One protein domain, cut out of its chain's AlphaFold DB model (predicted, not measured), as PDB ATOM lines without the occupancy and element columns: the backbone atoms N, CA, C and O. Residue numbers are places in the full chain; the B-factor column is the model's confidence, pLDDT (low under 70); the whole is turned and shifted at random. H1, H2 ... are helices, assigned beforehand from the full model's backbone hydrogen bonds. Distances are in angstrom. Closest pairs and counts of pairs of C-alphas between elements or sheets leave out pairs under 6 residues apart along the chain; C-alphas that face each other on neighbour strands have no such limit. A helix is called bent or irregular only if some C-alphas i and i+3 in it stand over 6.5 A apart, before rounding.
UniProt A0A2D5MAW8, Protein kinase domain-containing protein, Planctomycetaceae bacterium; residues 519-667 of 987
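This is residues 519 to 667 of the 987 residues of the protein "Protein kinase domain-containing protein" of Planctomycetaceae bacterium (UniProt A0A2D5MAW8). An elongated, two-part model: the helical hairpin of H2 and H3 makes one end, and at the other end H5, H6 and H7 run up and down beside one another, with H1 and H4 packing on H5. H4, the longest helix, runs from the foot of the hairpin to this second part and ties the two together. The printed part has 149 residues with seven named helices, H1 to H7 in chain order, and no named strand; its class is all helix. It is loose, with a radius of gyration of the C-alphas of 20.4 A, and spans 69 by 35 by 23 A.

H4, residues 580 to 603, has a kink of 26 degrees near residue 588. It is irregular, with C-alphas 598 and 601 7.2 A apart. With residues 580 to 585 alone it touches H2, residues 535 to 556, at a steep tilt of 62 degrees; the closest C-alphas, of Gly 539 and Pro 580, are 4.2 A apart. H2 forms a hairpin with H3, residues 561 to 578, at 28 degrees, a shallow tilt, the closest C-alphas being those of Val 547 and Ile 568, 6.1 A apart. H3 and H4 meet only through their link. The hub is H5, residues 607 to 623, which touches four helices. It forms a hairpin with H4, with C-alphas of Leu 593 and Val 617 closest at 6.7 A. H1, residues 519 to 531, touches H5 and runs the same way at a shallow tilt of 14 degrees; Gly 531 and Thr 620 have the closest C-alphas, 5.4 A apart. H5, H6, residues 627 to 643, and H7, residues 649 to 665, form an up-and-down bundle, each running against the one before. The closest C-alphas of H5 and H6 are those of Gly 618 and Ala 630, 4.0 A apart, and of H6 and H7 those of Trp 641 and Arg 652, 5.1 A apart. H5 and H7 only just touch, with 3 pairs of C-alphas within 8 A, closest at Glu 615 and Ala 655, 6.6 A. H1 and H4 are apart. In H1, H5 and H7 every O i to N i+4 pair is within hydrogen-bond range; the counts are 17 of 18 in H2, 11 of 14 in H3, 16 of 20 in H4 and 12 of 13 in H6.

H1 begins at C-alpha 519, (23.744, 307.052, -21.409), and measures 17.7 A from first to last C-alpha. H2 measures 31.4 A, H3 26.1 A and H4 31.6 A, beginning at C-alpha 580, (11.236, 278.555, -5.898). H5 and H6 measure 24.0 A each. H7 measures 24.5 A and ends at C-alpha 665, (-3.474, 296.936, -9.093).

The C-alphas farthest apart are those of Gly 560 and Ala 646, 68.9 A. The printed part has no cut, and its six links between helices are tight. The mean pLDDT of the printed part is 79.9; residues 519 to 534, 575 to 578, 603 to 604 and 646 to 647 are under 70.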
ATOM      1  N   THR A 519      23.757 307.513 -22.805       57.66
ATOM      2  CA  THR A 519      23.744 307.052 -21.409       57.66
ATOM      3  C   THR A 519      22.343 306.612 -20.997       57.66
ATOM      4  O   THR A 519      22.201 305.540 -20.430       57.66
ATOM      5  N   GLU A 520      21.318 307.365 -21.393       60.38
ATOM      6  CA  GLU A 520      19.896 307.051 -21.250       60.38
ATOM      7  C   GLU A 520      19.548 305.743 -21.968       60.38
ATOM      8  O   GLU A 520      19.049 304.834 -21.319       60.38
ATOM      9  N   ASN A 521      19.904 305.572 -23.249       60.50
ATOM     10  CA  ASN A 521      19.663 304.304 -23.958       60.50
ATOM     11  C   ASN A 521      20.424 303.112 -23.338       60.50
ATOM     12  O   ASN A 521      19.898 302.003 -23.296       60.50
ATOM     13  N   SER A 522      21.652 303.320 -22.843       56.31
ATOM     14  CA  SER A 522      22.452 302.250 -22.220       56.31
ATOM     15  C   SER A 522      21.916 301.868 -20.837       56.31
ATOM     16  O   SER A 522      21.865 300.688 -20.497       56.31
ATOM     17  N   LEU A 523      21.493 302.863 -20.053       60.97
ATOM     18  CA  LEU A 523      20.844 302.684 -18.762       60.97
ATOM     19  C   LEU A 523      19.483 302.012 -18.955       60.97
ATOM     20  O   LEU A 523      19.242 300.981 -18.350       60.97
ATOM     21  N   GLN A 524      18.639 302.514 -19.857       57.28
ATOM     22  CA  GLN A 524      17.337 301.926 -20.170       57.28
ATOM     23  C   GLN A 524      17.464 300.469 -20.637       57.28
ATOM     24  O   GLN A 524      16.689 299.640 -20.179       57.28
ATOM     25  N   PHE A 525      18.458 300.119 -21.462       53.69
ATOM     26  CA  PHE A 525      18.713 298.726 -21.855       53.69
ATOM     27  C   PHE A 525      19.152 297.837 -20.675       53.69
ATOM     28  O   PHE A 525      18.690 296.703 -20.536       53.69
ATOM     29  N   PHE A 526      20.023 298.344 -19.797       56.88
ATOM     30  CA  PHE A 526      20.475 297.619 -18.606       56.88
ATOM     31  C   PHE A 526      19.348 297.424 -17.579       56.88
ATOM     32  O   PHE A 526      19.175 296.327 -17.055       56.88
ATOM     33  N   LEU A 527      18.549 298.466 -17.333       57.78
ATOM     34  CA  LEU A 527      17.373 298.419 -16.464       57.78
ATOM     35  C   LEU A 527      16.291 297.501 -17.053       57.78
ATOM     36  O   LEU A 527      15.740 296.687 -16.325       57.78
ATOM     37  N   TYR A 528      16.058 297.541 -18.367       54.31
ATOM     38  CA  TYR A 528      15.173 296.600 -19.063       54.31
ATOM     39  C   TYR A 528      15.599 295.142 -18.821       54.31
ATOM     40  O   TYR A 528      14.812 294.341 -18.329       54.31
ATOM     41  N   THR A 529      16.886 294.835 -19.017       57.22
ATOM     42  CA  THR A 529      17.451 293.488 -18.791       57.22
ATOM     43  C   THR A 529      17.307 293.006 -17.335       57.22
ATOM     44  O   THR A 529      17.270 291.805 -17.088       57.22
ATOM     45  N   LEU A 530      17.225 293.919 -16.359       57.31
ATOM     46  CA  LEU A 530      17.000 293.582 -14.946       57.31
ATOM     47  C   LEU A 530      15.513 293.528 -14.554       57.31
ATOM     48  O   LEU A 530      15.173 292.831 -13.602       57.31
ATOM     49  N   GLY A 531      14.639 294.260 -15.248       53.47
ATOM     50  CA  GLY A 531      13.196 294.320 -14.971       53.47
ATOM     51  C   GLY A 531      12.416 293.138 -15.549       53.47
ATOM     52  O   GLY A 531      11.373 292.774 -15.008       53.47
ATOM     53  N   GLU A 532      12.969 292.524 -16.598       58.75
ATOM     54  CA  GLU A 532      12.507 291.279 -17.230       58.75
ATOM     55  C   GLU A 532      12.983 290.007 -16.489       58.75
ATOM     56  O   GLU A 532      12.697 288.896 -16.925       58.75
ATOM     57  N   MET A 533      13.718 290.117 -15.368       64.06
ATOM     58  CA  MET A 533      14.164 288.937 -14.608       64.06
ATOM     59  C   MET A 533      12.986 288.230 -13.924       64.06
ATOM     60  O   MET A 533      12.566 288.611 -12.827       64.06
ATOM     61  N   GLU A 534      12.484 287.159 -14.535       69.12
ATOM     62  CA  GLU A 534      11.387 286.377 -13.973       69.12
ATOM     63  C   GLU A 534      11.799 285.619 -12.696       69.12
ATOM     64  O   GLU A 534      12.765 284.844 -12.709       69.12
ATOM     65  N   PRO A 535      11.028 285.722 -11.592       74.75
ATOM     66  CA  PRO A 535      11.269 284.926 -10.388       74.75
ATOM     67  C   PRO A 535      11.241 283.415 -10.638       74.75
ATOM     68  O   PRO A 535      11.915 282.672  -9.929       74.75
ATOM     69  N   ALA A 536      10.493 282.962 -11.650       76.50
ATOM     70  CA  ALA A 536      10.460 281.568 -12.077       76.50
ATOM     71  C   ALA A 536      11.793 281.084 -12.661       76.50
ATOM     72  O   ALA A 536      12.259 280.022 -12.265       76.50
ATOM     73  N   GLU A 537      12.442 281.858 -13.537       76.88
ATOM     74  CA  GLU A 537      13.749 281.487 -14.097       76.88
ATOM     75  C   GLU A 537      14.830 281.452 -13.014       76.88
ATOM     76  O   GLU A 537      15.598 280.495 -12.915       76.88
ATOM     77  N   VAL A 538      14.852 282.471 -12.146       72.56
ATOM     78  CA  VAL A 538      15.771 282.532 -11.001       72.56
ATOM     79  C   VAL A 538      15.500 281.376 -10.026       72.56
ATOM     80  O   VAL A 538      16.436 280.781  -9.490       72.56
ATOM     81  N   GLY A 539      14.230 281.019  -9.827       73.81
ATOM     82  CA  GLY A 539      13.785 279.893  -9.011       73.81
ATOM     83  C   GLY A 539      14.212 278.531  -9.567       73.81
ATOM     84  O   GLY A 539      14.868 277.763  -8.860       73.81
ATOM     85  N   ASP A 540      13.890 278.243 -10.828       78.38
ATOM     86  CA  ASP A 540      14.244 276.987 -11.497       78.38
ATOM     87  C   ASP A 540      15.778 276.854 -11.626       78.38
ATOM     88  O   ASP A 540      16.325 275.793 -11.315       78.38
ATOM     89  N   PHE A 541      16.511 277.942 -11.914       78.25
ATOM     90  CA  PHE A 541      17.983 277.966 -11.870       78.25
ATOM     91  C   PHE A 541      18.540 277.637 -10.476       78.25
ATOM     92  O   PHE A 541      19.518 276.891 -10.362       78.25
ATOM     93  N   MET A 542      17.939 278.152  -9.396       73.38
ATOM     94  CA  MET A 542      18.344 277.781  -8.034       73.38
ATOM     95  C   MET A 542      18.096 276.294  -7.750       73.38
ATOM     96  O   MET A 542      18.972 275.645  -7.176       73.38
ATOM     97  N   VAL A 543      16.951 275.741  -8.167       79.50
ATOM     98  CA  VAL A 543      16.646 274.308  -7.999       79.50
ATOM     99  C   VAL A 543      17.634 273.447  -8.780       79.50
ATOM    100  O   VAL A 543      18.224 272.536  -8.199       79.50
ATOM    101  N   ASP A 544      17.895 273.761 -10.048       82.00
ATOM    102  CA  ASP A 544      18.847 273.012 -10.870       82.00
ATOM    103  C   ASP A 544      20.275 273.104 -10.313       82.00
ATOM    104  O   ASP A 544      20.970 272.093 -10.229       82.00
ATOM    105  N   ARG A 545      20.690 274.258  -9.770       78.81
ATOM    106  CA  ARG A 545      21.967 274.379  -9.041       78.81
ATOM    107  C   ARG A 545      22.019 273.610  -7.721       78.81
ATOM    108  O   ARG A 545      23.114 273.255  -7.273       78.81
ATOM    109  N   MET A 546      20.881 273.338  -7.085       79.06
ATOM    110  CA  MET A 546      20.813 272.431  -5.937       79.06
ATOM    111  C   MET A 546      20.852 270.962  -6.382       79.06
ATOM    112  O   MET A 546      21.509 270.166  -5.711       79.06
ATOM    113  N   VAL A 547      20.246 270.621  -7.524       83.31
ATOM    114  CA  VAL A 547      20.283 269.286  -8.148       83.31
ATOM    115  C   VAL A 547      21.695 268.922  -8.623       83.31
ATOM    116  O   VAL A 547      22.219 267.911  -8.156       83.31
ATOM    117  N   ASP A 548      22.357 269.778  -9.418       82.50
ATOM    118  CA  ASP A 548      23.778 269.677  -9.821       82.50
ATOM    119  C   ASP A 548      24.671 269.283  -8.631       82.50
ATOM    120  O   ASP A 548      25.551 268.422  -8.692       82.50
ATOM    121  N   ARG A 549      24.454 269.986  -7.515       79.62
ATOM    122  CA  ARG A 549      25.279 269.896  -6.314       79.62
ATOM    123  C   ARG A 549      24.925 268.690  -5.450       79.62
ATOM    124  O   ARG A 549      25.800 268.199  -4.736       79.62
ATOM    125  N   LEU A 550      23.677 268.227  -5.499       81.19
ATOM    126  CA  LEU A 550      23.227 267.007  -4.839       81.19
ATOM    127  C   LEU A 550      23.806 265.780  -5.550       81.19
ATOM    128  O   LEU A 550      24.452 264.969  -4.886       81.19
ATOM    129  N   ASP A 551      23.672 265.707  -6.877       80.31
ATOM    130  CA  ASP A 551      24.259 264.656  -7.718       80.31
ATOM    131  C   ASP A 551      25.778 264.567  -7.518       80.31
ATOM    132  O   ASP A 551      26.290 263.561  -7.023       80.31
ATOM    133  N   ALA A 552      26.504 265.668  -7.752       79.62
ATOM    134  CA  ALA A 552      27.958 265.697  -7.601       79.62
ATOM    135  C   ALA A 552      28.433 265.311  -6.183       79.62
ATOM    136  O   ALA A 552      29.504 264.721  -6.028       79.62
ATOM    137  N   SER A 553      27.649 265.621  -5.144       82.88
ATOM    138  CA  SER A 553      27.936 265.251  -3.751       82.88
ATOM    139  C   SER A 553      27.662 263.766  -3.474       82.88
ATOM    140  O   SER A 553      28.485 263.080  -2.862       82.88
ATOM    141  N   MET A 554      26.531 263.237  -3.947       84.31
ATOM    142  CA  MET A 554      26.123 261.849  -3.716       84.31
ATOM    143  C   MET A 554      26.922 260.860  -4.579       84.31
ATOM    144  O   MET A 554      27.321 259.806  -4.076       84.31
ATOM    145  N   GLY A 555      27.276 261.235  -5.809       79.31
ATOM    146  CA  GLY A 555      28.229 260.511  -6.651       79.31
ATOM    147  C   GLY A 555      29.630 260.450  -6.030       79.31
ATOM    148  O   GLY A 555      30.226 259.374  -5.961       79.31
ATOM    149  N   GLN A 556      30.136 261.557  -5.464       80.06
ATOM    150  CA  GLN A 556      31.397 261.552  -4.697       80.06
ATOM    151  C   GLN A 556      31.329 260.686  -3.429       80.06
ATOM    152  O   GLN A 556      32.335 260.098  -3.031       80.06
ATOM    153  N   ALA A 557      30.154 260.573  -2.804       80.00
ATOM    154  CA  ALA A 557      29.918 259.680  -1.670       80.00
ATOM    155  C   ALA A 557      29.734 258.198  -2.069       80.00
ATOM    156  O   ALA A 557      29.659 257.341  -1.185       80.00
ATOM    157  N   GLY A 558      29.681 257.877  -3.369       75.44
ATOM    158  CA  GLY A 558      29.487 256.515  -3.873       75.44
ATOM    159  C   GLY A 558      28.067 255.976  -3.683       75.44
ATOM    160  O   GLY A 558      27.892 254.768  -3.510       75.44
ATOM    161  N   VAL A 559      27.059 256.855  -3.672       84.00
ATOM    162  CA  VAL A 559      25.642 256.460  -3.675       84.00
ATOM    163  C   VAL A 559      25.272 255.882  -5.049       84.00
ATOM    164  O   VAL A 559      25.820 256.292  -6.069       84.00
ATOM    165  N   GLY A 560      24.375 254.892  -5.076       80.75
ATOM    166  CA  GLY A 560      23.888 254.295  -6.322       80.75
ATOM    167  C   GLY A 560      22.932 255.221  -7.076       80.75
ATOM    168  O   GLY A 560      22.129 255.905  -6.451       80.75
ATOM    169  N   GLU A 561      23.007 255.185  -8.405       79.62
ATOM    170  CA  GLU A 561      22.302 256.057  -9.359       79.62
ATOM    171  C   GLU A 561      20.786 256.156  -9.086       79.62
ATOM    172  O   GLU A 561      20.276 257.260  -8.910       79.62
ATOM    173  N   ASP A 562      20.098 255.024  -8.885       81.06
ATOM    174  CA  ASP A 562      18.671 254.975  -8.508       81.06
ATOM    175  C   ASP A 562      18.351 255.832  -7.263       81.06
ATOM    176  O   ASP A 562      17.353 256.546  -7.217       81.06
ATOM    177  N   ALA A 563      19.224 255.796  -6.250       78.50
ATOM    178  CA  ALA A 563      19.051 256.516  -4.988       78.50
ATOM    179  C   ALA A 563      19.513 257.986  -5.054       78.50
ATOM    180  O   ALA A 563      19.282 258.741  -4.107       78.50
ATOM    181  N   ILE A 564      20.171 258.390  -6.145       76.81
ATOM    182  CA  ILE A 564      20.398 259.798  -6.489       76.81
ATOM    183  C   ILE A 564      19.153 260.341  -7.200       76.81
ATOM    184  O   ILE A 564      18.678 261.410  -6.828       76.81
ATOM    185  N   ILE A 565      18.561 259.575  -8.125       82.94
ATOM    186  CA  ILE A 565      17.296 259.922  -8.795       82.94
ATOM    187  C   ILE A 565      16.167 260.093  -7.763       82.94
ATOM    188  O   ILE A 565      15.580 261.170  -7.702       82.94
ATOM    189  N   ASP A 566      15.954 259.120  -6.865       84.19
ATOM    190  CA  ASP A 566      14.985 259.226  -5.754       84.19
ATOM    191  C   ASP A 566      15.189 260.505  -4.906       84.19
ATOM    192  O   ASP A 566      14.233 261.087  -4.388       84.19
ATOM    193  N   ALA A 567      16.440 260.948  -4.730       80.50
ATOM    194  CA  ALA A 567      16.776 262.135  -3.946       80.50
ATOM    195  C   ALA A 567      16.569 263.447  -4.724       80.50
ATOM    196  O   ALA A 567      16.164 264.444  -4.125       80.50
ATOM    197  N   ILE A 568      16.807 263.446  -6.038       83.69
ATOM    198  CA  ILE A 568      16.542 264.570  -6.947       83.69
ATOM    199  C   ILE A 568      15.035 264.774  -7.120       83.69
ATOM    200  O   ILE A 568      14.562 265.901  -6.975       83.69
ATOM    201  N   ASP A 569      14.271 263.706  -7.346       85.06
ATOM    202  CA  ASP A 569      12.810 263.769  -7.462       85.06
ATOM    203  C   ASP A 569      12.185 264.241  -6.142       85.06
ATOM    204  O   ASP A 569      11.372 265.165  -6.129       85.06
ATOM    205  N   SER A 570      12.641 263.703  -5.005       84.06
ATOM    206  CA  SER A 570      12.225 264.168  -3.675       84.06
ATOM    207  C   SER A 570      12.591 265.640  -3.419       84.06
ATOM    208  O   SER A 570      11.801 266.374  -2.820       84.06
ATOM    209  N   LEU A 571      13.739 266.119  -3.922       80.06
ATOM    210  CA  LEU A 571      14.101 267.537  -3.869       80.06
ATOM    211  C   LEU A 571      13.151 268.391  -4.727       80.06
ATOM    212  O   LEU A 571      12.626 269.381  -4.213       80.06
ATOM    213  N   ARG A 572      12.872 268.006  -5.981       78.88
ATOM    214  CA  ARG A 572      11.957 268.744  -6.873       78.88
ATOM    215  C   ARG A 572      10.521 268.768  -6.332       78.88
ATOM    216  O   ARG A 572       9.952 269.848  -6.208       78.88
ATOM    217  N   SER A 573       9.982 267.642  -5.864       79.94
ATOM    218  CA  SER A 573       8.670 267.614  -5.196       79.94
ATOM    219  C   SER A 573       8.648 268.371  -3.858       79.94
ATOM    220  O   SER A 573       7.596 268.851  -3.440       79.94
ATOM    221  N   SER A 574       9.786 268.536  -3.171       76.50
ATOM    222  CA  SER A 574       9.864 269.441  -2.011       76.50
ATOM    223  C   SER A 574       9.850 270.921  -2.417       76.50
ATOM    224  O   SER A 574       9.291 271.745  -1.690       76.50
ATOM    225  N   ALA A 575      10.398 271.250  -3.595       68.38
ATOM    226  CA  ALA A 575      10.410 272.601  -4.146       68.38
ATOM    227  C   ALA A 575       9.001 273.095  -4.494       68.38
ATOM    228  O   ALA A 575       8.667 274.226  -4.160       68.38
ATOM    229  N   GLU A 576       8.123 272.233  -5.017       65.31
ATOM    230  CA  GLU A 576       6.689 272.534  -5.196       65.31
ATOM    231  C   GLU A 576       6.005 273.014  -3.896       65.31
ATOM    232  O   GLU A 576       5.050 273.797  -3.926       65.31
ATOM    233  N   TRP A 577       6.490 272.565  -2.731       64.69
ATOM    234  CA  TRP A 577       5.882 272.890  -1.442       64.69
ATOM    235  C   TRP A 577       6.263 274.279  -0.922       64.69
ATOM    236  O   TRP A 577       5.400 274.951  -0.350       64.69
ATOM    237  N   PHE A 578       7.502 274.735  -1.144       68.06
ATOM    238  CA  PHE A 578       7.961 276.081  -0.756       68.06
ATOM    239  C   PHE A 578       7.934 277.117  -1.889       68.06
ATOM    240  O   PHE A 578       7.932 278.302  -1.584       68.06
ATOM    241  N   ASN A 579       7.845 276.662  -3.142       72.69
ATOM    242  CA  ASN A 579       7.835 277.420  -4.394       72.69
ATOM    243  C   ASN A 579       9.120 278.248  -4.654       72.69
ATOM    244  O   ASN A 579       9.345 279.266  -3.996       72.69
ATOM    245  N   PRO A 580       9.975 277.859  -5.624       77.31
ATOM    246  CA  PRO A 580      11.236 278.555  -5.898       77.31
ATOM    247  C   PRO A 580      11.072 280.039  -6.238       77.31
ATOM    248  O   PRO A 580      11.919 280.841  -5.853       77.31
ATOM    249  N   SER A 581       9.971 280.408  -6.897       78.50
ATOM    250  CA  SER A 581       9.683 281.778  -7.333       78.50
ATOM    251  C   SER A 581       9.408 282.732  -6.162       78.50
ATOM    252  O   SER A 581       9.796 283.898  -6.216       78.50
ATOM    253  N   ASP A 582       8.815 282.242  -5.063       78.31
ATOM    254  CA  ASP A 582       8.659 283.027  -3.827       78.31
ATOM    255  C   ASP A 582      10.037 283.288  -3.178       78.31
ATOM    256  O   ASP A 582      10.352 284.414  -2.796       78.31
ATOM    257  N   VAL A 583      10.911 282.271  -3.139       77.38
ATOM    258  CA  VAL A 583      12.284 282.392  -2.604       77.38
ATOM    259  C   VAL A 583      13.156 283.312  -3.469       77.38
ATOM    260  O   VAL A 583      13.937 284.100  -2.935       77.38
ATOM    261  N   ALA A 584      13.022 283.239  -4.796       79.12
ATOM    262  CA  ALA A 584      13.689 284.146  -5.726       79.12
ATOM    263  C   ALA A 584      13.262 285.600  -5.477       79.12
ATOM    264  O   ALA A 584      14.116 286.474  -5.341       79.12
ATOM    265  N   THR A 585      11.956 285.836  -5.339       80.50
ATOM    266  CA  THR A 585      11.372 287.156  -5.065       80.50
ATOM    267  C   THR A 585      11.924 287.766  -3.774       80.50
ATOM    268  O   THR A 585      12.447 288.882  -3.800       80.50
ATOM    269  N   ASP A 586      11.907 287.018  -2.664       79.62
ATOM    270  CA  ASP A 586      12.463 287.467  -1.379       79.62
ATOM    271  C   ASP A 586      13.959 287.832  -1.480       79.62
ATOM    272  O   ASP A 586      14.393 288.849  -0.930       79.62
ATOM    273  N   LEU A 587      14.757 287.039  -2.207       78.00
ATOM    274  CA  LEU A 587      16.193 287.288  -2.389       78.00
ATOM    275  C   LEU A 587      16.475 288.506  -3.282       78.00
ATOM    276  O   LEU A 587      17.348 289.311  -2.946       78.00
ATOM    277  N   LEU A 588      15.738 288.672  -4.385       78.75
ATOM    278  CA  LEU A 588      15.846 289.833  -5.278       78.75
ATOM    279  C   LEU A 588      15.503 291.132  -4.532       78.75
ATOM    280  O   LEU A 588      16.231 292.121  -4.639       78.75
ATOM    281  N   ILE A 589      14.451 291.117  -3.708       80.19
ATOM    282  CA  ILE A 589      14.070 292.259  -2.867       80.19
ATOM    283  C   ILE A 589      15.162 292.558  -1.829       80.19
ATOM    284  O   ILE A 589      15.671 293.680  -1.771       80.19
ATOM    285  N   ALA A 590      15.553 291.562  -1.028       77.12
ATOM    286  CA  ALA A 590      16.435 291.756   0.123       77.12
ATOM    287  C   ALA A 590      17.901 292.062  -0.239       77.12
ATOM    288  O   ALA A 590      18.626 292.637   0.580       77.12
ATOM    289  N   HIS A 591      18.365 291.659  -1.427       75.25
ATOM    290  CA  HIS A 591      19.771 291.786  -1.828       75.25
ATOM    291  C   HIS A 591      20.018 292.637  -3.076       75.25
ATOM    292  O   HIS A 591      21.169 293.013  -3.297       75.25
ATOM    293  N   ILE A 592      18.982 292.984  -3.848       76.81
ATOM    294  CA  ILE A 592      19.098 293.910  -4.984       76.81
ATOM    295  C   ILE A 592      18.230 295.147  -4.747       76.81
ATOM    296  O   ILE A 592      18.776 296.222  -4.506       76.81
ATOM    297  N   LEU A 593      16.898 295.020  -4.751       79.88
ATOM    298  CA  LEU A 593      16.016 296.192  -4.839       79.88
ATOM    299  C   LEU A 593      16.057 297.104  -3.610       79.88
ATOM    300  O   LEU A 593      16.259 298.304  -3.780       79.88
ATOM    301  N   SER A 594      15.911 296.585  -2.386       80.19
ATOM    302  CA  SER A 594      15.954 297.441  -1.190       80.19
ATOM    303  C   SER A 594      17.325 298.121  -1.003       80.19
ATOM    304  O   SER A 594      17.342 299.339  -0.821       80.19
ATOM    305  N   PRO A 595      18.478 297.427  -1.145       77.75
ATOM    306  CA  PRO A 595      19.789 298.086  -1.169       77.75
ATOM    307  C   PRO A 595      19.951 299.130  -2.285       77.75
ATOM    308  O   PRO A 595      20.561 300.174  -2.054       77.75
ATOM    309  N   THR A 596      19.403 298.892  -3.484       76.12
ATOM    310  CA  THR A 596      19.409 299.884  -4.570       76.12
ATOM    311  C   THR A 596      18.568 301.106  -4.207       76.12
ATOM    312  O   THR A 596      19.067 302.222  -4.334       76.12
ATOM    313  N   GLN A 597      17.341 300.918  -3.709       81.69
ATOM    314  CA  GLN A 597      16.416 301.994  -3.330       81.69
ATOM    315  C   GLN A 597      17.001 302.887  -2.220       81.69
ATOM    316  O   GLN A 597      16.956 304.112  -2.338       81.69
ATOM    317  N   GLU A 598      17.629 302.294  -1.195       82.00
ATOM    318  CA  GLU A 598      18.358 303.032  -0.149       82.00
ATOM    319  C   GLU A 598      19.552 303.831  -0.703       82.00
ATOM    320  O   GLU A 598      19.874 304.906  -0.189       82.00
ATOM    321  N   ALA A 599      20.210 303.329  -1.754       77.44
ATOM    322  CA  ALA A 599      21.393 303.948  -2.342       77.44
ATOM    323  C   ALA A 599      21.093 305.003  -3.425       77.44
ATOM    324  O   ALA A 599      21.965 305.834  -3.693       77.44
ATOM    325  N   LEU A 600      19.891 305.028  -4.025       79.75
ATOM    326  CA  LEU A 600      19.533 305.983  -5.092       79.75
ATOM    327  C   LEU A 600      19.893 307.450  -4.761       79.75
ATOM    328  O   LEU A 600      20.546 308.079  -5.600       79.75
ATOM    329  N   PRO A 601      19.596 307.998  -3.556       78.00
ATOM    330  CA  PRO A 601      19.920 309.386  -3.193       78.00
ATOM    331  C   PRO A 601      21.420 309.716  -3.114       78.00
ATOM    332  O   PRO A 601      21.769 310.878  -2.915       78.00
ATOM    333  N   ALA A 602      22.298 308.714  -3.219       70.88
ATOM    334  CA  ALA A 602      23.755 308.855  -3.230       70.88
ATOM    335  C   ALA A 602      24.404 308.403  -4.557       70.88
ATOM    336  O   ALA A 602      25.628 308.454  -4.676       70.88
ATOM    337  N   ILE A 603      23.607 307.942  -5.529       65.12
ATOM    338  CA  ILE A 603      24.064 307.456  -6.843       65.12
ATOM    339  C   ILE A 603      23.618 308.395  -7.976       65.12
ATOM    340  O   ILE A 603      24.367 308.586  -8.933       65.12
ATOM    341  N   ALA A 604      22.426 308.992  -7.881       65.44
ATOM    342  CA  ALA A 604      21.887 309.884  -8.906       65.44
ATOM    343  C   ALA A 604      21.968 311.363  -8.483       65.44
ATOM    344  O   ALA A 604      21.084 311.878  -7.799       65.44
ATOM    345  N   ASP A 605      23.021 312.050  -8.939       71.94
ATOM    346  CA  ASP A 605      23.237 313.492  -8.717       71.94
ATOM    347  C   ASP A 605      22.296 314.399  -9.545       71.94
ATOM    348  O   ASP A 605      22.194 315.597  -9.262       71.94
ATOM    349  N   ASP A 606      21.615 313.868 -10.573       82.00
ATOM    350  CA  ASP A 606      20.708 314.629 -11.441       82.00
ATOM    351  C   ASP A 606      19.247 314.112 -11.420       82.00
ATOM    352  O   ASP A 606      19.015 312.904 -11.287       82.00
ATOM    353  N   PRO A 607      18.237 314.998 -11.586       84.19
ATOM    354  CA  PRO A 607      16.827 314.613 -11.487       84.19
ATOM    355  C   PRO A 607      16.333 313.629 -12.554       84.19
ATOM    356  O   PRO A 607      15.360 312.926 -12.299       84.19
ATOM    357  N   LYS A 608      16.959 313.568 -13.738       84.12
ATOM    358  CA  LYS A 608      16.508 312.714 -14.847       84.12
ATOM    359  C   LYS A 608      17.018 311.284 -14.685       84.12
ATOM    360  O   LYS A 608      16.236 310.345 -14.824       84.12
ATOM    361  N   THR A 609      18.279 311.108 -14.294       81.81
ATOM    362  CA  THR A 609      18.802 309.795 -13.880       81.81
ATOM    363  C   THR A 609      18.043 309.268 -12.660       81.81
ATOM    364  O   THR A 609      17.682 308.092 -12.626       81.81
ATOM    365  N   MET A 610      17.712 310.137 -11.694       85.88
ATOM    366  CA  MET A 610      16.861 309.765 -10.557       85.88
ATOM    367  C   MET A 610      15.459 309.322 -11.007       85.88
ATOM    368  O   MET A 610      14.969 308.309 -10.515       85.88
ATOM    369  N   ALA A 611      14.831 310.030 -11.954       88.38
ATOM    370  CA  ALA A 611      13.509 309.673 -12.473       88.38
ATOM    371  C   ALA A 611      13.503 308.283 -13.131       88.38
ATOM    372  O   ALA A 611      12.657 307.462 -12.788       88.38
ATOM    373  N   TYR A 612      14.479 307.985 -13.999       84.50
ATOM    374  CA  TYR A 612      14.638 306.655 -14.604       84.50
ATOM    375  C   TYR A 612      14.849 305.543 -13.568       84.50
ATOM    376  O   TYR A 612      14.234 304.483 -13.670       84.50
ATOM    377  N   LEU A 613      15.719 305.764 -12.578       83.38
ATOM    378  CA  LEU A 613      16.037 304.742 -11.576       83.38
ATOM    379  C   LEU A 613      14.873 304.489 -10.612       83.38
ATOM    380  O   LEU A 613      14.614 303.338 -10.273       83.38
ATOM    381  N   GLN A 614      14.149 305.535 -10.205       89.44
ATOM    382  CA  GLN A 614      12.932 305.391  -9.402       89.44
ATOM    383  C   GLN A 614      11.815 304.706 -10.196       89.44
ATOM    384  O   GLN A 614      11.139 303.837  -9.656       89.44
ATOM    385  N   GLU A 615      11.658 305.020 -11.485       88.06
ATOM    386  CA  GLU A 615      10.676 304.348 -12.340       88.06
ATOM    387  C   GLU A 615      10.981 302.850 -12.486       88.06
ATOM    388  O   GLU A 615      10.083 302.027 -12.344       88.06
ATOM    389  N   PHE A 616      12.250 302.484 -12.697       85.06
ATOM    390  CA  PHE A 616      12.683 301.086 -12.769       85.06
ATOM    391  C   PHE A 616      12.503 300.334 -11.442       85.06
ATOM    392  O   PHE A 616      12.024 299.198 -11.438       85.06
ATOM    393  N   VAL A 617      12.876 300.943 -10.311       85.31
ATOM    394  CA  VAL A 617      12.678 300.330  -8.989       85.31
ATOM    395  C   VAL A 617      11.182 300.153  -8.710       85.31
ATOM    396  O   VAL A 617      10.778 299.083  -8.259       85.31
ATOM    397  N   GLY A 618      10.354 301.138  -9.081       88.81
ATOM    398  CA  GLY A 618       8.896 301.039  -9.053       88.81
ATOM    399  C   GLY A 618       8.365 299.881  -9.904       88.81
ATOM    400  O   GLY A 618       7.624 299.038  -9.400       88.81
ATOM    401  N   GLN A 619       8.793 299.790 -11.167       86.12
ATOM    402  CA  GLN A 619       8.390 298.728 -12.093       86.12
ATOM    403  C   GLN A 619       8.769 297.343 -11.563       86.12
ATOM    404  O   GLN A 619       7.943 296.435 -11.548       86.12
ATOM    405  N   THR A 620      10.001 297.185 -11.075       83.25
ATOM    406  CA  THR A 620      10.494 295.884 -10.607       83.25
ATOM    407  C   THR A 620       9.820 295.472  -9.298       83.25
ATOM    408  O   THR A 620       9.454 294.311  -9.148       83.25
ATOM    409  N   PHE A 621       9.558 296.402  -8.370       86.19
ATOM    410  CA  PHE A 621       8.716 296.100  -7.209       86.19
ATOM    411  C   PHE A 621       7.286 295.714  -7.622       86.19
ATOM    412  O   PHE A 621       6.750 294.756  -7.071       86.19
ATOM    413  N   GLY A 622       6.694 296.383  -8.618       85.38
ATOM    414  CA  GLY A 622       5.382 296.032  -9.172       85.38
ATOM    415  C   GLY A 622       5.343 294.610  -9.745       85.38
ATOM    416  O   GLY A 622       4.493 293.813  -9.349       85.38
ATOM    417  N   ASN A 623       6.321 294.258 -10.588       81.81
ATOM    418  CA  ASN A 623       6.489 292.916 -11.168       81.81
ATOM    419  C   ASN A 623       6.694 291.819 -10.102       81.81
ATOM    420  O   ASN A 623       6.313 290.670 -10.319       81.81
ATOM    421  N   LEU A 624       7.264 292.171  -8.944       80.94
ATOM    422  CA  LEU A 624       7.430 291.296  -7.777       80.94
ATOM    423  C   LEU A 624       6.262 291.379  -6.767       80.94
ATOM    424  O   LEU A 624       6.370 290.878  -5.648       80.94
ATOM    425  N   GLY A 625       5.144 292.026  -7.116       79.88
ATOM    426  CA  GLY A 625       3.953 292.155  -6.264       79.88
ATOM    427  C   GLY A 625       4.100 293.078  -5.051       79.88
ATOM    428  O   GLY A 625       3.203 293.135  -4.208       79.88
ATOM    429  N   ARG A 626       5.200 293.826  -4.940       85.38
ATOM    430  CA  ARG A 626       5.496 294.787  -3.864       85.38
ATOM    431  C   ARG A 626       4.860 296.143  -4.151       85.38
ATOM    432  O   ARG A 626       5.532 297.157  -4.296       85.38
ATOM    433  N   LEU A 627       3.532 296.137  -4.255       87.19
ATOM    434  CA  LEU A 627       2.748 297.256  -4.783       87.19
ATOM    435  C   LEU A 627       2.895 298.556  -3.966       87.19
ATOM    436  O   LEU A 627       2.832 299.640  -4.536       87.19
ATOM    437  N   GLY A 628       3.130 298.456  -2.651       87.31
ATOM    438  CA  GLY A 628       3.381 299.615  -1.786       87.31
ATOM    439  C   GLY A 628       4.758 300.245  -2.016       87.31
ATOM    440  O   GLY A 628       4.853 301.444  -2.259       87.31
ATOM    441  N   GLU A 629       5.824 299.436  -2.020       89.00
ATOM    442  CA  GLU A 629       7.174 299.922  -2.340       89.00
ATOM    443  C   GLU A 629       7.286 300.420  -3.793       89.00
ATOM    444  O   GLU A 629       8.051 301.343  -4.084       89.00
ATOM    445  N   ALA A 630       6.492 299.837  -4.696       91.44
ATOM    446  CA  ALA A 630       6.346 300.302  -6.065       91.44
ATOM    447  C   ALA A 630       5.702 301.697  -6.132       91.44
ATOM    448  O   ALA A 630       6.185 302.548  -6.878       91.44
ATOM    449  N   GLU A 631       4.651 301.956  -5.343       93.75
ATOM    450  CA  GLU A 631       3.975 303.259  -5.300       93.75
ATOM    451  C   GLU A 631       4.910 304.360  -4.797       93.75
ATOM    452  O   GLU A 631       5.036 305.387  -5.467       93.75
ATOM    453  N   ASP A 632       5.619 304.132  -3.686       92.31
ATOM    454  CA  ASP A 632       6.583 305.096  -3.136       92.31
ATOM    455  C   ASP A 632       7.621 305.525  -4.193       92.31
ATOM    456  O   ASP A 632       7.915 306.716  -4.344       92.31
ATOM    457  N   SER A 633       8.143 304.576  -4.980       92.25
ATOM    458  CA  SER A 633       9.100 304.866  -6.054       92.25
ATOM    459  C   SER A 633       8.456 305.502  -7.299       92.25
ATOM    460  O   SER A 633       9.020 306.456  -7.844       92.25
ATOM    461  N   TYR A 634       7.268 305.068  -7.737       94.06
ATOM    462  CA  TYR A 634       6.587 305.683  -8.888       94.06
ATOM    463  C   TYR A 634       6.107 307.112  -8.619       94.06
ATOM    464  O   TYR A 634       6.201 307.947  -9.519       94.06
ATOM    465  N   VAL A 635       5.642 307.428  -7.406       94.44
ATOM    466  CA  VAL A 635       5.265 308.802  -7.026       94.44
ATOM    467  C   VAL A 635       6.463 309.736  -7.203       94.44
ATOM    468  O   VAL A 635       6.347 310.764  -7.874       94.44
ATOM    469  N   ILE A 636       7.640 309.340  -6.704       91.75
ATOM    470  CA  ILE A 636       8.885 310.101  -6.879       91.75
ATOM    471  C   ILE A 636       9.259 310.201  -8.368       91.75
ATOM    472  O   ILE A 636       9.581 311.289  -8.846       91.75
ATOM    473  N   ALA A 637       9.192 309.100  -9.124       92.38
ATOM    474  CA  ALA A 637       9.521 309.091 -10.551       92.38
ATOM    475  C   ALA A 637       8.626 310.040 -11.367       92.38
ATOM    476  O   ALA A 637       9.124 310.830 -12.170       92.38
ATOM    477  N   VAL A 638       7.310 310.002 -11.142       93.25
ATOM    478  CA  VAL A 638       6.326 310.834 -11.846       93.25
ATOM    479  C   VAL A 638       6.442 312.306 -11.435       93.25
ATOM    480  O   VAL A 638       6.361 313.174 -12.305       93.25
ATOM    481  N   GLU A 639       6.696 312.627 -10.162       92.06
ATOM    482  CA  GLU A 639       6.985 314.009  -9.744       92.06
ATOM    483  C   GLU A 639       8.266 314.555 -10.394       92.06
ATOM    484  O   GLU A 639       8.267 315.685 -10.893       92.06
ATOM    485  N   LEU A 640       9.333 313.752 -10.466       91.06
ATOM    486  CA  LEU A 640      10.570 314.139 -11.146       91.06
ATOM    487  C   LEU A 640      10.346 314.341 -12.651       91.06
ATOM    488  O   LEU A 640      10.701 315.401 -13.168       91.06
ATOM    489  N   TRP A 641       9.683 313.409 -13.342       91.94
ATOM    490  CA  TRP A 641       9.339 313.558 -14.762       91.94
ATOM    491  C   TRP A 641       8.428 314.767 -15.043       91.94
ATOM    492  O   TRP A 641       8.559 315.399 -16.090       91.94
ATOM    493  N   ARG A 642       7.546 315.149 -14.109       90.50
ATOM    494  CA  ARG A 642       6.733 316.382 -14.181       90.50
ATOM    495  C   ARG A 642       7.529 317.666 -13.920       90.50
ATOM    496  O   ARG A 642       7.048 318.746 -14.260       90.50
ATOM    497  N   SER A 643       8.716 317.570 -13.319       89.06
ATOM    498  CA  SER A 643       9.596 318.712 -13.025       89.06
ATOM    499  C   SER A 643      10.579 319.058 -14.155       89.06
ATOM    500  O   SER A 643      11.164 320.143 -14.143       89.06
ATOM    501  N   LEU A 644      10.756 318.148 -15.121       86.75
ATOM    502  CA  LEU A 644      11.701 318.260 -16.234       86.75
ATOM    503  C   LEU A 644      11.129 319.061 -17.421       86.75
ATOM    504  O   LEU A 644       9.978 319.502 -17.415       86.75
ATOM    505  N   GLU A 645      11.960 319.327 -18.432       79.56
ATOM    506  CA  GLU A 645      11.557 320.138 -19.585       79.56
ATOM    507  C   GLU A 645      10.633 319.376 -20.551       79.56
ATOM    508  O   GLU A 645      10.678 318.156 -20.669       79.56
ATOM    509  N   ALA A 646       9.847 320.115 -21.341       69.69
ATOM    510  CA  ALA A 646       8.884 319.565 -22.307       69.69
ATOM    511  C   ALA A 646       9.499 318.726 -23.459       69.69
ATOM    512  O   ALA A 646       8.770 318.261 -24.332       69.69
ATOM    513  N   ALA A 647      10.822 318.543 -23.487       60.69
ATOM    514  CA  ALA A 647      11.491 317.572 -24.353       60.69
ATOM    515  C   ALA A 647      11.345 316.126 -23.832       60.69
ATOM    516  O   ALA A 647      11.293 315.197 -24.632       60.69
ATOM    517  N   ASP A 648      11.212 315.942 -22.514       77.06
ATOM    518  CA  ASP A 648      11.088 314.638 -21.850       77.06
ATOM    519  C   ASP A 648       9.638 314.113 -21.787       77.06
ATOM    520  O   ASP A 648       9.357 313.097 -21.152       77.06
ATOM    521  N   GLU A 649       8.704 314.764 -22.487       82.50
ATOM    522  CA  GLU A 649       7.268 314.444 -22.508       82.50
ATOM    523  C   GLU A 649       6.977 312.963 -22.828       82.50
ATOM    524  O   GLU A 649       6.094 312.356 -22.224       82.50
ATOM    525  N   GLY A 650       7.752 312.345 -23.728       85.44
ATOM    526  CA  GLY A 650       7.619 310.920 -24.059       85.44
ATOM    527  C   GLY A 650       8.013 309.971 -22.918       85.44
ATOM    528  O   GLY A 650       7.430 308.893 -22.799       85.44
ATOM    529  N   ASN A 651       8.949 310.376 -22.053       86.50
ATOM    530  CA  ASN A 651       9.290 309.645 -20.830       86.50
ATOM    531  C   ASN A 651       8.241 309.886 -19.742       86.50
ATOM    532  O   ASN A 651       7.776 308.929 -19.129       86.50
ATOM    533  N   ARG A 652       7.805 311.141 -19.569       89.94
ATOM    534  CA  ARG A 652       6.754 311.519 -18.614       89.94
ATOM    535  C   ARG A 652       5.462 310.735 -18.856       89.94
ATOM    536  O   ARG A 652       4.938 310.145 -17.918       89.94
ATOM    537  N   ARG A 653       4.996 310.645 -20.111       91.06
ATOM    538  CA  ARG A 653       3.815 309.839 -20.476       91.06
ATOM    539  C   ARG A 653       4.001 308.339 -20.215       91.06
ATOM    540  O   ARG A 653       3.048 307.689 -19.803       91.06
ATOM    541  N   ARG A 654       5.205 307.796 -20.440       90.06
ATOM    542  CA  ARG A 654       5.530 306.380 -20.182       90.06
ATOM    543  C   ARG A 654       5.475 306.067 -18.682       90.06
ATOM    544  O   ARG A 654       4.761 305.155 -18.286       90.06
ATOM    545  N   ALA A 655       6.132 306.880 -17.856       90.88
ATOM    546  CA  ALA A 655       6.107 306.735 -16.401       90.88
ATOM    547  C   ALA A 655       4.696 306.918 -15.813       90.88
ATOM    548  O   ALA A 655       4.312 306.193 -14.899       90.88
ATOM    549  N   GLU A 656       3.899 307.848 -16.351       93.62
ATOM    550  CA  GLU A 656       2.504 308.043 -15.941       93.62
ATOM    551  C   GLU A 656       1.581 306.883 -16.348       93.62
ATOM    552  O   GLU A 656       0.705 306.526 -15.566       93.62
ATOM    553  N   ALA A 657       1.781 306.267 -17.521       92.50
ATOM    554  CA  ALA A 657       1.040 305.068 -17.921       92.50
ATOM    555  C   ALA A 657       1.371 303.881 -17.001       92.50
ATOM    556  O   ALA A 657       0.468 303.267 -16.435       92.50
ATOM    557  N   ASN A 658       2.666 303.634 -16.782       91.44
ATOM    558  CA  ASN A 658       3.166 302.581 -15.899       91.44
ATOM    559  C   ASN A 658       2.647 302.753 -14.454       91.44
ATOM    560  O   ASN A 658       2.186 301.797 -13.831       91.44
ATOM    561  N   PHE A 659       2.652 303.985 -13.929       95.44
ATOM    562  CA  PHE A 659       2.091 304.277 -12.609       95.44
ATOM    563  C   PHE A 659       0.568 304.082 -12.567       95.44
ATOM    564  O   PHE A 659       0.053 303.547 -11.591       95.44
ATOM    565  N   ALA A 660      -0.165 304.450 -13.622       96.06
ATOM    566  CA  ALA A 660      -1.605 304.209 -13.678       96.06
ATOM    567  C   ALA A 660      -1.961 302.712 -13.668       96.06
ATOM    568  O   ALA A 660      -2.957 302.328 -13.059       96.06
ATOM    569  N   GLU A 661      -1.143 301.853 -14.279       92.56
ATOM    570  CA  GLU A 661      -1.323 300.398 -14.208       92.56
ATOM    571  C   GLU A 661      -1.096 299.854 -12.792       92.56
ATOM    572  O   GLU A 661      -1.885 299.030 -12.320       92.56
ATOM    573  N   LEU A 662      -0.109 300.381 -12.061       93.38
ATOM    574  CA  LEU A 662       0.050 300.095 -10.633       93.38
ATOM    575  C   LEU A 662      -1.143 300.605  -9.801       93.38
ATOM    576  O   LEU A 662      -1.618 299.894  -8.917       93.38
ATOM    577  N   LEU A 663      -1.677 301.795 -10.095       93.75
ATOM    578  CA  LEU A 663      -2.867 302.327  -9.418       93.75
ATOM    579  C   LEU A 663      -4.101 301.427  -9.628       93.75
ATOM    580  O   LEU A 663      -4.881 301.252  -8.692       93.75
ATOM    581  N   ILE A 664      -4.255 300.785 -10.795       91.88
ATOM    582  CA  ILE A 664      -5.295 299.760 -11.019       91.88
ATOM    583  C   ILE A 664      -5.067 298.542 -10.106       91.88
ATOM    584  O   ILE A 664      -6.022 298.048  -9.506       91.88
ATOM    585  N   GLN A 665      -3.821 298.070  -9.967       89.94
ATOM    586  CA  GLN A 665      -3.474 296.936  -9.093       89.94
ATOM    587  C   GLN A 665      -3.688 297.253  -7.601       89.94
ATOM    588  O   GLN A 665      -4.086 296.373  -6.842       89.94
ATOM    589  N   LEU A 666      -3.484 298.511  -7.197       89.25
ATOM    590  CA  LEU A 666      -3.757 299.049  -5.855       89.25
ATOM    591  C   LEU A 666      -5.242 299.385  -5.602       89.25
ATOM    592  O   LEU A 666      -5.568 299.951  -4.562       89.25
ATOM    593  N   GLU A 667      -6.139 299.066  -6.541       87.88
ATOM    594  CA  GLU A 667      -7.574 299.399  -6.516       87.88
ATOM    595  C   GLU A 667      -7.897 300.917  -6.507       87.88
ATOM    596  O   GLU A 667      -9.054 301.305  -6.339       87.88
TER     597      GLU A 667